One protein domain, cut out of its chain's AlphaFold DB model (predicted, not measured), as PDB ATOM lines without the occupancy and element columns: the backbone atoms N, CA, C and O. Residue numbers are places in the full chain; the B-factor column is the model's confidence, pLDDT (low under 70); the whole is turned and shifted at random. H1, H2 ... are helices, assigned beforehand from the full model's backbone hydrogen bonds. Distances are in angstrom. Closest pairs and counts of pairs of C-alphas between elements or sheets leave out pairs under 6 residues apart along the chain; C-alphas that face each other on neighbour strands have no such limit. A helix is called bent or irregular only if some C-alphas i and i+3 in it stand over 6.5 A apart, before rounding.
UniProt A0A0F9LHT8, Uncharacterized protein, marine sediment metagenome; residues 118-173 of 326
ATOM      1  N   PHE A 118     -46.930 -61.622 -37.581       86.12
ATOM      2  CA  PHE A 118     -47.895 -60.645 -38.080       86.12
ATOM      3  C   PHE A 118     -47.978 -59.407 -37.177       86.12
ATOM      4  O   PHE A 118     -47.857 -58.277 -37.642       86.12
ATOM      5  N   GLN A 119     -48.079 -59.605 -35.865       91.75
ATOM      6  CA  GLN A 119     -48.102 -58.540 -34.870       91.75
ATOM      7  C   GLN A 119     -46.795 -57.746 -34.856       91.75
ATOM      8  O   GLN A 119     -46.838 -56.535 -34.677       91.75
ATOM      9  N   LYS A 120     -45.638 -58.378 -35.093       92.00
ATOM     10  CA  LYS A 120     -44.356 -57.668 -35.255       92.00
ATOM     11  C   LYS A 120     -44.376 -56.743 -36.471       92.00
ATOM     12  O   LYS A 120     -43.879 -55.618 -36.393       92.00
ATOM     13  N   HIS A 121     -44.961 -57.195 -37.578       91.94
ATOM     14  CA  HIS A 121     -45.120 -56.371 -38.771       91.94
ATOM     15  C   HIS A 121     -46.088 -55.202 -38.528       91.94
ATOM     16  O   HIS A 121     -45.710 -54.049 -38.735       91.94
ATOM     17  N   GLN A 122     -47.277 -55.478 -37.980       95.44
ATOM     18  CA  GLN A 122     -48.265 -54.453 -37.615       95.44
ATOM     19  C   GLN A 122     -47.702 -53.445 -36.605       95.44
ATOM     20  O   GLN A 122     -47.896 -52.242 -36.744       95.44
ATOM     21  N   PHE A 123     -46.900 -53.910 -35.650       95.62
ATOM     22  CA  PHE A 123     -46.185 -53.062 -34.703       95.62
ATOM     23  C   PHE A 123     -45.192 -52.111 -35.377       95.62
ATOM     24  O   PHE A 123     -45.103 -50.938 -35.006       95.62
ATOM     25  N   SER A 124     -44.456 -52.589 -36.382       94.00
ATOM     26  CA  SER A 124     -43.553 -51.747 -37.173       94.00
ATOM     27  C   SER A 124     -44.320 -50.667 -37.942       94.00
ATOM     28  O   SER A 124     -43.911 -49.503 -37.924       94.00
ATOM     29  N   ILE A 125     -45.456 -51.028 -38.552       94.88
ATOM     30  CA  ILE A 125     -46.345 -50.087 -39.247       94.88
ATOM     31  C   ILE A 125     -46.883 -49.045 -38.263       94.88
ATOM     32  O   ILE A 125     -46.655 -47.856 -38.472       94.88
ATOM     33  N   ALA A 126     -47.479 -49.470 -37.147       96.44
ATOM     34  CA  ALA A 126     -48.048 -48.580 -36.136       96.44
ATOM     35  C   ALA A 126     -47.022 -47.554 -35.621       96.44
ATOM     36  O   ALA A 126     -47.297 -46.354 -35.555       96.44
ATOM     37  N   LYS A 127     -45.787 -47.992 -35.331       95.56
ATOM     38  CA  LYS A 127     -44.706 -47.084 -34.909       95.56
ATOM     39  C   LYS A 127     -44.324 -46.064 -35.976       95.56
ATOM     40  O   LYS A 127     -43.992 -44.935 -35.621       95.56
ATOM     41  N   LYS A 128     -44.300 -46.456 -37.252       94.81
ATOM     42  CA  LYS A 128     -44.004 -45.541 -38.364       94.81
ATOM     43  C   LYS A 128     -45.145 -44.547 -38.557       94.81
ATOM     44  O   LYS A 128     -44.877 -43.350 -38.589       94.81
ATOM     45  N   THR A 129     -46.390 -45.019 -38.568       95.44
ATOM     46  CA  THR A 129     -47.596 -44.188 -38.672       95.44
ATOM     47  C   THR A 129     -47.626 -43.091 -37.606       95.44
ATOM     48  O   THR A 129     -47.826 -41.923 -37.935       95.44
ATOM     49  N   LEU A 130     -47.352 -43.415 -36.334       95.56
ATOM     50  CA  LEU A 130     -47.363 -42.410 -35.259       95.56
ATOM     51  C   LEU A 130     -46.288 -41.327 -35.402       95.56
ATOM     52  O   LEU A 130     -46.477 -40.213 -34.915       95.56
ATOM     53  N   LYS A 131     -45.182 -41.627 -36.089       94.25
ATOM     54  CA  LYS A 131     -44.113 -40.659 -36.370       94.25
ATOM     55  C   LYS A 131     -44.406 -39.775 -37.587       94.25
ATOM     56  O   LYS A 131     -43.765 -38.739 -37.753       94.25
ATOM     57  N   MET A 132     -45.356 -40.150 -38.443       91.50
ATOM     58  CA  MET A 132     -45.678 -39.422 -39.675       91.50
ATOM     59  C   MET A 132     -46.545 -38.173 -39.430       91.50
ATOM     60  O   MET A 132     -47.038 -37.897 -38.329       91.50
ATOM     61  N   SER A 133     -46.693 -37.323 -40.452       90.88
ATOM     62  CA  SER A 133     -47.777 -36.323 -40.485       90.88
ATOM     63  C   SER A 133     -49.109 -37.018 -40.699       90.88
ATOM     64  O   SER A 133     -49.141 -38.138 -41.198       90.88
ATOM     65  N   ASP A 134     -50.197 -36.359 -40.314       87.81
ATOM     66  CA  ASP A 134     -51.542 -36.894 -40.557       87.81
ATOM     67  C   ASP A 134     -51.765 -37.074 -42.064       87.81
ATOM     68  O   ASP A 134     -52.218 -38.125 -42.507       87.81
ATOM     69  N   VAL A 135     -51.278 -36.112 -42.857       86.75
ATOM     70  CA  VAL A 135     -51.244 -36.185 -44.325       86.75
ATOM     71  C   VAL A 135     -50.415 -37.379 -44.814       86.75
ATOM     72  O   VAL A 135     -50.890 -38.172 -45.621       86.75
ATOM     73  N   GLY A 136     -49.193 -37.561 -44.300       85.88
ATOM     74  CA  GLY A 136     -48.314 -38.656 -44.721       85.88
ATOM     75  C   GLY A 136     -48.863 -40.039 -44.359       85.88
ATOM     76  O   GLY A 136     -48.778 -40.964 -45.163       85.88
ATOM     77  N   ALA A 137     -49.481 -40.169 -43.183       91.81
ATOM     78  CA  ALA A 137     -50.167 -41.391 -42.777       91.81
ATOM     79  C   ALA A 137     -51.365 -41.699 -43.694       91.81
ATOM     80  O   ALA A 137     -51.548 -42.851 -44.080       91.81
ATOM     81  N   SER A 138     -52.131 -40.674 -44.088       85.69
ATOM     82  CA  SER A 138     -53.265 -40.821 -45.009       85.69
ATOM     83  C   SER A 138     -52.838 -41.285 -46.406       85.69
ATOM     84  O   SER A 138     -53.533 -42.095 -47.013       85.69
ATOM     85  N   ILE A 139     -51.704 -40.796 -46.920       85.56
ATOM     86  CA  ILE A 139     -51.216 -41.134 -48.269       85.56
ATOM     87  C   ILE A 139     -50.686 -42.571 -48.338       85.56
ATOM     88  O   ILE A 139     -50.888 -43.254 -49.338       85.56
ATOM     89  N   MET A 140     -50.038 -43.068 -47.278       81.94
ATOM     90  CA  MET A 140     -49.444 -44.412 -47.280       81.94
ATOM     91  C   MET A 140     -50.466 -45.560 -47.340       81.94
ATOM     92  O   MET A 140     -50.065 -46.717 -47.470       81.94
ATOM     93  N   GLY A 141     -51.773 -45.279 -47.228       82.38
ATOM     94  CA  GLY A 141     -52.834 -46.284 -47.383       82.38
ATOM     95  C   GLY A 141     -52.758 -47.443 -46.377       82.38
ATOM     96  O   GLY A 141     -53.270 -48.536 -46.643       82.38
ATOM     97  N   GLY A 142     -52.065 -47.229 -45.257       91.94
ATOM     98  CA  GLY A 142     -51.887 -48.183 -44.167       91.94
ATOM     99  C   GLY A 142     -52.798 -47.871 -42.982       91.94
ATOM    100  O   GLY A 142     -53.898 -47.356 -43.139       91.94
ATOM    101  N   MET A 143     -52.309 -48.192 -41.788       95.06
ATOM    102  CA  MET A 143     -52.980 -47.894 -40.524       95.06
ATOM    103  C   MET A 143     -53.051 -46.375 -40.301       95.06
ATOM    104  O   MET A 143     -52.038 -45.687 -40.465       95.06
ATOM    105  N   THR A 144     -54.210 -45.860 -39.898       96.19
ATOM    106  CA  THR A 144     -54.377 -44.473 -39.424       96.19
ATOM    107  C   THR A 144     -53.717 -44.284 -38.051       96.19
ATOM    108  O   THR A 144     -53.398 -45.257 -37.365       96.19
ATOM    109  N   LYS A 145     -53.487 -43.036 -37.610       95.88
ATOM    110  CA  LYS A 145     -52.892 -42.793 -36.281       95.88
ATOM    111  C   LYS A 145     -53.748 -43.353 -35.151       95.88
ATOM    112  O   LYS A 145     -53.207 -44.024 -34.280       95.88
ATOM    113  N   ASP A 146     -55.062 -43.178 -35.220       96.62
ATOM    114  CA  ASP A 146     -55.984 -43.698 -34.207       96.62
ATOM    115  C   ASP A 146     -55.961 -45.230 -34.145       96.62
ATOM    116  O   ASP A 146     -55.972 -45.822 -33.064       96.62
ATOM    117  N   GLU A 147     -55.891 -45.898 -35.299       96.38
ATOM    118  CA  GLU A 147     -55.733 -47.354 -35.367       96.38
ATOM    119  C   GLU A 147     -54.371 -47.802 -34.826       96.38
ATOM    120  O   GLU A 147     -54.301 -48.805 -34.117       96.38
ATOM    121  N   ALA A 148     -53.305 -47.035 -35.082       97.44
ATOM    122  CA  ALA A 148     -51.975 -47.299 -34.542       97.44
ATOM    123  C   ALA A 148     -51.935 -47.187 -33.019       97.44
ATOM    124  O   ALA A 148     -51.325 -48.031 -32.363       97.44
ATOM    125  N   GLU A 149     -52.623 -46.205 -32.437       97.62
ATOM    126  CA  GLU A 149     -52.756 -46.081 -30.983       97.62
ATOM    127  C   GLU A 149     -53.524 -47.257 -30.395       97.62
ATOM    128  O   GLU A 149     -53.033 -47.905 -29.471       97.62
ATOM    129  N   LYS A 150     -54.687 -47.590 -30.967       97.56
ATOM    130  CA  LYS A 150     -55.499 -48.734 -30.528       97.56
ATOM    131  C   LYS A 150     -54.726 -50.048 -30.612       97.56
ATOM    132  O   LYS A 150     -54.766 -50.841 -29.672       97.56
ATOM    133  N   PHE A 151     -53.984 -50.265 -31.698       96.69
ATOM    134  CA  PHE A 151     -53.133 -51.441 -31.848       96.69
ATOM    135  C   PHE A 151     -52.040 -51.479 -30.773       96.69
ATOM    136  O   PHE A 151     -51.873 -52.499 -30.108       96.69
ATOM    137  N   LEU A 152     -51.325 -50.373 -30.546       96.62
ATOM    138  CA  LEU A 152     -50.279 -50.318 -29.521       96.62
ATOM    139  C   LEU A 152     -50.840 -50.556 -28.113       96.62
ATOM    140  O   LEU A 152     -50.238 -51.302 -27.339       96.62
ATOM    141  N   TYR A 153     -52.015 -50.008 -27.807       97.00
ATOM    142  CA  TYR A 153     -52.729 -50.311 -26.569       97.00
ATOM    143  C   TYR A 153     -53.031 -51.799 -26.422       97.00
ATOM    144  O   TYR A 153     -52.772 -52.372 -25.364       97.00
ATOM    145  N   SER A 154     -53.514 -52.440 -27.489       94.88
ATOM    146  CA  SER A 154     -53.858 -53.867 -27.474       94.88
ATOM    147  C   SER A 154     -52.666 -54.784 -27.170       94.88
ATOM    148  O   SER A 154     -52.856 -55.872 -26.635       94.88
ATOM    149  N   ILE A 155     -51.437 -54.333 -27.450       95.25
ATOM    150  CA  ILE A 155     -50.202 -55.068 -27.142       95.25
ATOM    151  C   ILE A 155     -49.509 -54.588 -25.852       95.25
ATOM    152  O   ILE A 155     -48.372 -54.974 -25.591       95.25
ATOM    153  N   GLY A 156     -50.163 -53.746 -25.045       94.75
ATOM    154  CA  GLY A 156     -49.687 -53.348 -23.715       94.75
ATOM    155  C   GLY A 156     -48.850 -52.066 -23.652       94.75
ATOM    156  O   GLY A 156     -48.181 -51.829 -22.645       94.75
ATOM    157  N   TYR A 157     -48.858 -51.222 -24.689       94.44
ATOM    158  CA  TYR A 157     -48.246 -49.894 -24.585       94.44
ATOM    159  C   TYR A 157     -49.083 -48.961 -23.704       94.44
ATOM    160  O   TYR A 157     -50.307 -48.931 -23.770       94.44
ATOM    161  N   THR A 158     -48.395 -48.148 -22.906       95.44
ATOM    162  CA  THR A 158     -48.998 -47.069 -22.108       95.44
ATOM    163  C   THR A 158     -49.132 -45.781 -22.925       95.44
ATOM    164  O   THR A 158     -48.329 -45.544 -23.833       95.44
ATOM    165  N   GLN A 159     -50.071 -44.899 -22.551       94.94
ATOM    166  CA  GLN A 159     -50.246 -43.573 -23.173       94.94
ATOM    167  C   GLN A 159     -48.919 -42.802 -23.231       94.94
ATOM    168  O   GLN A 159     -48.514 -42.354 -24.295       94.94
ATOM    169  N   ASN A 160     -48.147 -42.791 -22.137       92.19
ATOM    170  CA  ASN A 160     -46.840 -42.127 -22.090       92.19
ATOM    171  C   ASN A 160     -45.829 -42.684 -23.111       92.19
ATOM    172  O   ASN A 160     -44.984 -41.948 -23.619       92.19
ATOM    173  N   GLN A 161     -45.854 -43.989 -23.397       93.44
ATOM    174  CA  GLN A 161     -44.980 -44.578 -24.418       93.44
ATOM    175  C   GLN A 161     -45.441 -44.207 -25.829       93.44
ATOM    176  O   GLN A 161     -44.600 -43.953 -26.690       93.44
ATOM    177  N   ILE A 162     -46.754 -44.169 -26.052       95.38
ATOM    178  CA  ILE A 162     -47.367 -43.753 -27.316       95.38
ATOM    179  C   ILE A 162     -47.069 -42.272 -27.585       95.38
ATOM    180  O   ILE A 162     -46.607 -41.930 -28.672       95.38
ATOM    181  N   ASP A 163     -47.208 -41.409 -26.583       93.50
ATOM    182  CA  ASP A 163     -46.930 -39.977 -26.705       93.50
ATOM    183  C   ASP A 163     -45.464 -39.718 -27.034       93.50
ATOM    184  O   ASP A 163     -45.170 -38.962 -27.951       93.50
ATOM    185  N   ARG A 164     -44.526 -40.447 -26.418       90.69
ATOM    186  CA  ARG A 164     -43.104 -40.382 -26.804       90.69
ATOM    187  C   ARG A 164     -42.870 -40.765 -28.266       90.69
ATOM    188  O   ARG A 164     -41.961 -40.236 -28.904       90.69
ATOM    189  N   LEU A 165     -43.643 -41.702 -28.820       92.19
ATOM    190  CA  LEU A 165     -43.537 -42.055 -30.239       92.19
ATOM    191  C   LEU A 165     -44.035 -40.918 -31.140       92.19
ATOM    192  O   LEU A 165     -43.397 -40.669 -32.162       92.19
ATOM    193  N   LYS A 166     -45.089 -40.199 -30.731       91.25
ATOM    194  CA  LYS A 166     -45.600 -38.999 -31.419       91.25
ATOM    195  C   LYS A 166     -44.642 -37.806 -31.292       91.25
ATOM    196  O   LYS A 166     -44.374 -37.105 -32.264       91.25
ATOM    197  N   GLU A 167     -44.087 -37.589 -30.102       78.44
ATOM    198  CA  GLU A 167     -43.204 -36.466 -29.761       78.44
ATOM    199  C   GLU A 167     -41.799 -36.579 -30.347       78.44
ATOM    200  O   GLU A 167     -41.140 -35.556 -30.535       78.44
ATOM    201  N   ASN A 168     -41.335 -37.781 -30.705       60.22
ATOM    202  CA  ASN A 168     -40.068 -37.941 -31.431       60.22
ATOM    203  C   ASN A 168     -40.040 -37.156 -32.756       60.22
ATOM    204  O   ASN A 168     -38.965 -36.865 -33.264       60.22
ATOM    205  N   LYS A 169     -41.202 -36.729 -33.262       55.62
ATOM    206  CA  LYS A 169     -41.321 -35.793 -34.378       55.62
ATOM    207  C   LYS A 169     -40.903 -34.354 -34.033       55.62
ATOM    208  O   LYS A 169     -40.396 -33.641 -34.886       55.62
ATOM    209  N   LYS A 170     -41.099 -33.923 -32.780       47.50
ATOM    210  CA  LYS A 170     -40.634 -32.625 -32.255       47.50
ATOM    211  C   LYS A 170     -39.175 -32.674 -31.793       47.50
ATOM    212  O   LYS A 170     -38.492 -31.659 -31.851       47.50
ATOM    213  N   GLN A 171     -38.676 -33.834 -31.357       44.38
ATOM    214  CA  GLN A 171     -37.284 -33.971 -30.903       44.38
ATOM    215  C   GLN A 171     -36.258 -34.028 -32.047       44.38
ATOM    216  O   GLN A 171     -35.098 -33.691 -31.822       44.38
ATOM    217  N   GLU A 172     -36.663 -34.331 -33.285       47.84
ATOM    218  CA  GLU A 172     -35.789 -34.129 -34.455       47.84
ATOM    219  C   GLU A 172     -35.511 -32.638 -34.746       47.84
ATOM    220  O   GLU A 172     -34.487 -32.325 -35.348       47.84
ATOM    221  N   ALA A 173     -36.317 -31.707 -34.213       44.59
ATOM    222  CA  ALA A 173     -36.060 -30.264 -34.301       44.59
ATOM    223  C   ALA A 173     -35.088 -29.723 -33.223       44.59
ATOM    224  O   ALA A 173     -34.665 -28.571 -33.300       44.59
TER     225      ALA A 173
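AT A GLANCE: This is residues 118 to 173 of the 326 residues of an uncharacterized protein of marine sediment metagenome (UniProt A0A0F9LHT8). The longest helix, H1, is crossed near its middle by H3, and H4 passes the last turn of H1; the short H2 lies on the other side from H4. The printed part has 56 residues with four named helices, H1 to H4, and no named strand: all helix, mostly crossed packing. It is compact, radius of gyration of the C-alphas 10.7 A, spanning 31 by 26 by 16 A.

HOW THE PARTS SIT: H1, residues 118 to 131, touches H3, residues 145 to 154, opposite ways at a steep tilt of 45 degrees; their closest C-alphas, of Ala 126 and Ala 148, are 4.4 A apart. With residues 127 to 131 alone, H1 touches residues 165 to 169 of H4, residues 159 to 171, the same way at a steep tilt of 50 degrees; closest are the C-alphas of Lys 131 and Lys 166, 5.4 A. H3 and H4, a helical hairpin, only just touch, with 3 pairs of C-alphas within 8 A, closest Glu 149 and Ile 162, 6.9 A. H2, residues 134 to 139, is close to but not clearly touching H1, C-alphas of Thr 129 and Ala 137 5.6 A apart, and is apart from H4. Every O i to N i+4 pair is within hydrogen-bond range in H2 and H3, 9 of 10 in H1 and 7 of 9 in H4.

IN THESE COORDINATES: H1 begins at C-alpha 118 (-47.895, -60.645, -38.080) and is 20.4 A long; H2 is 8.8 A, H3 14.2 A. H4, 17.9 A, ends at C-alpha 171 (-37.284, -33.971, -30.903); it is neither bent nor irregular, but only just: C-alphas 166 and 169 are 6.1 A apart.

THE WHOLE: The C-alphas farthest apart, of Phe 118 and Ala 173, are 32.8 A apart. The printed part has no cut, its three links are tight, and pLDDT is under 70 at residues 168 to 173.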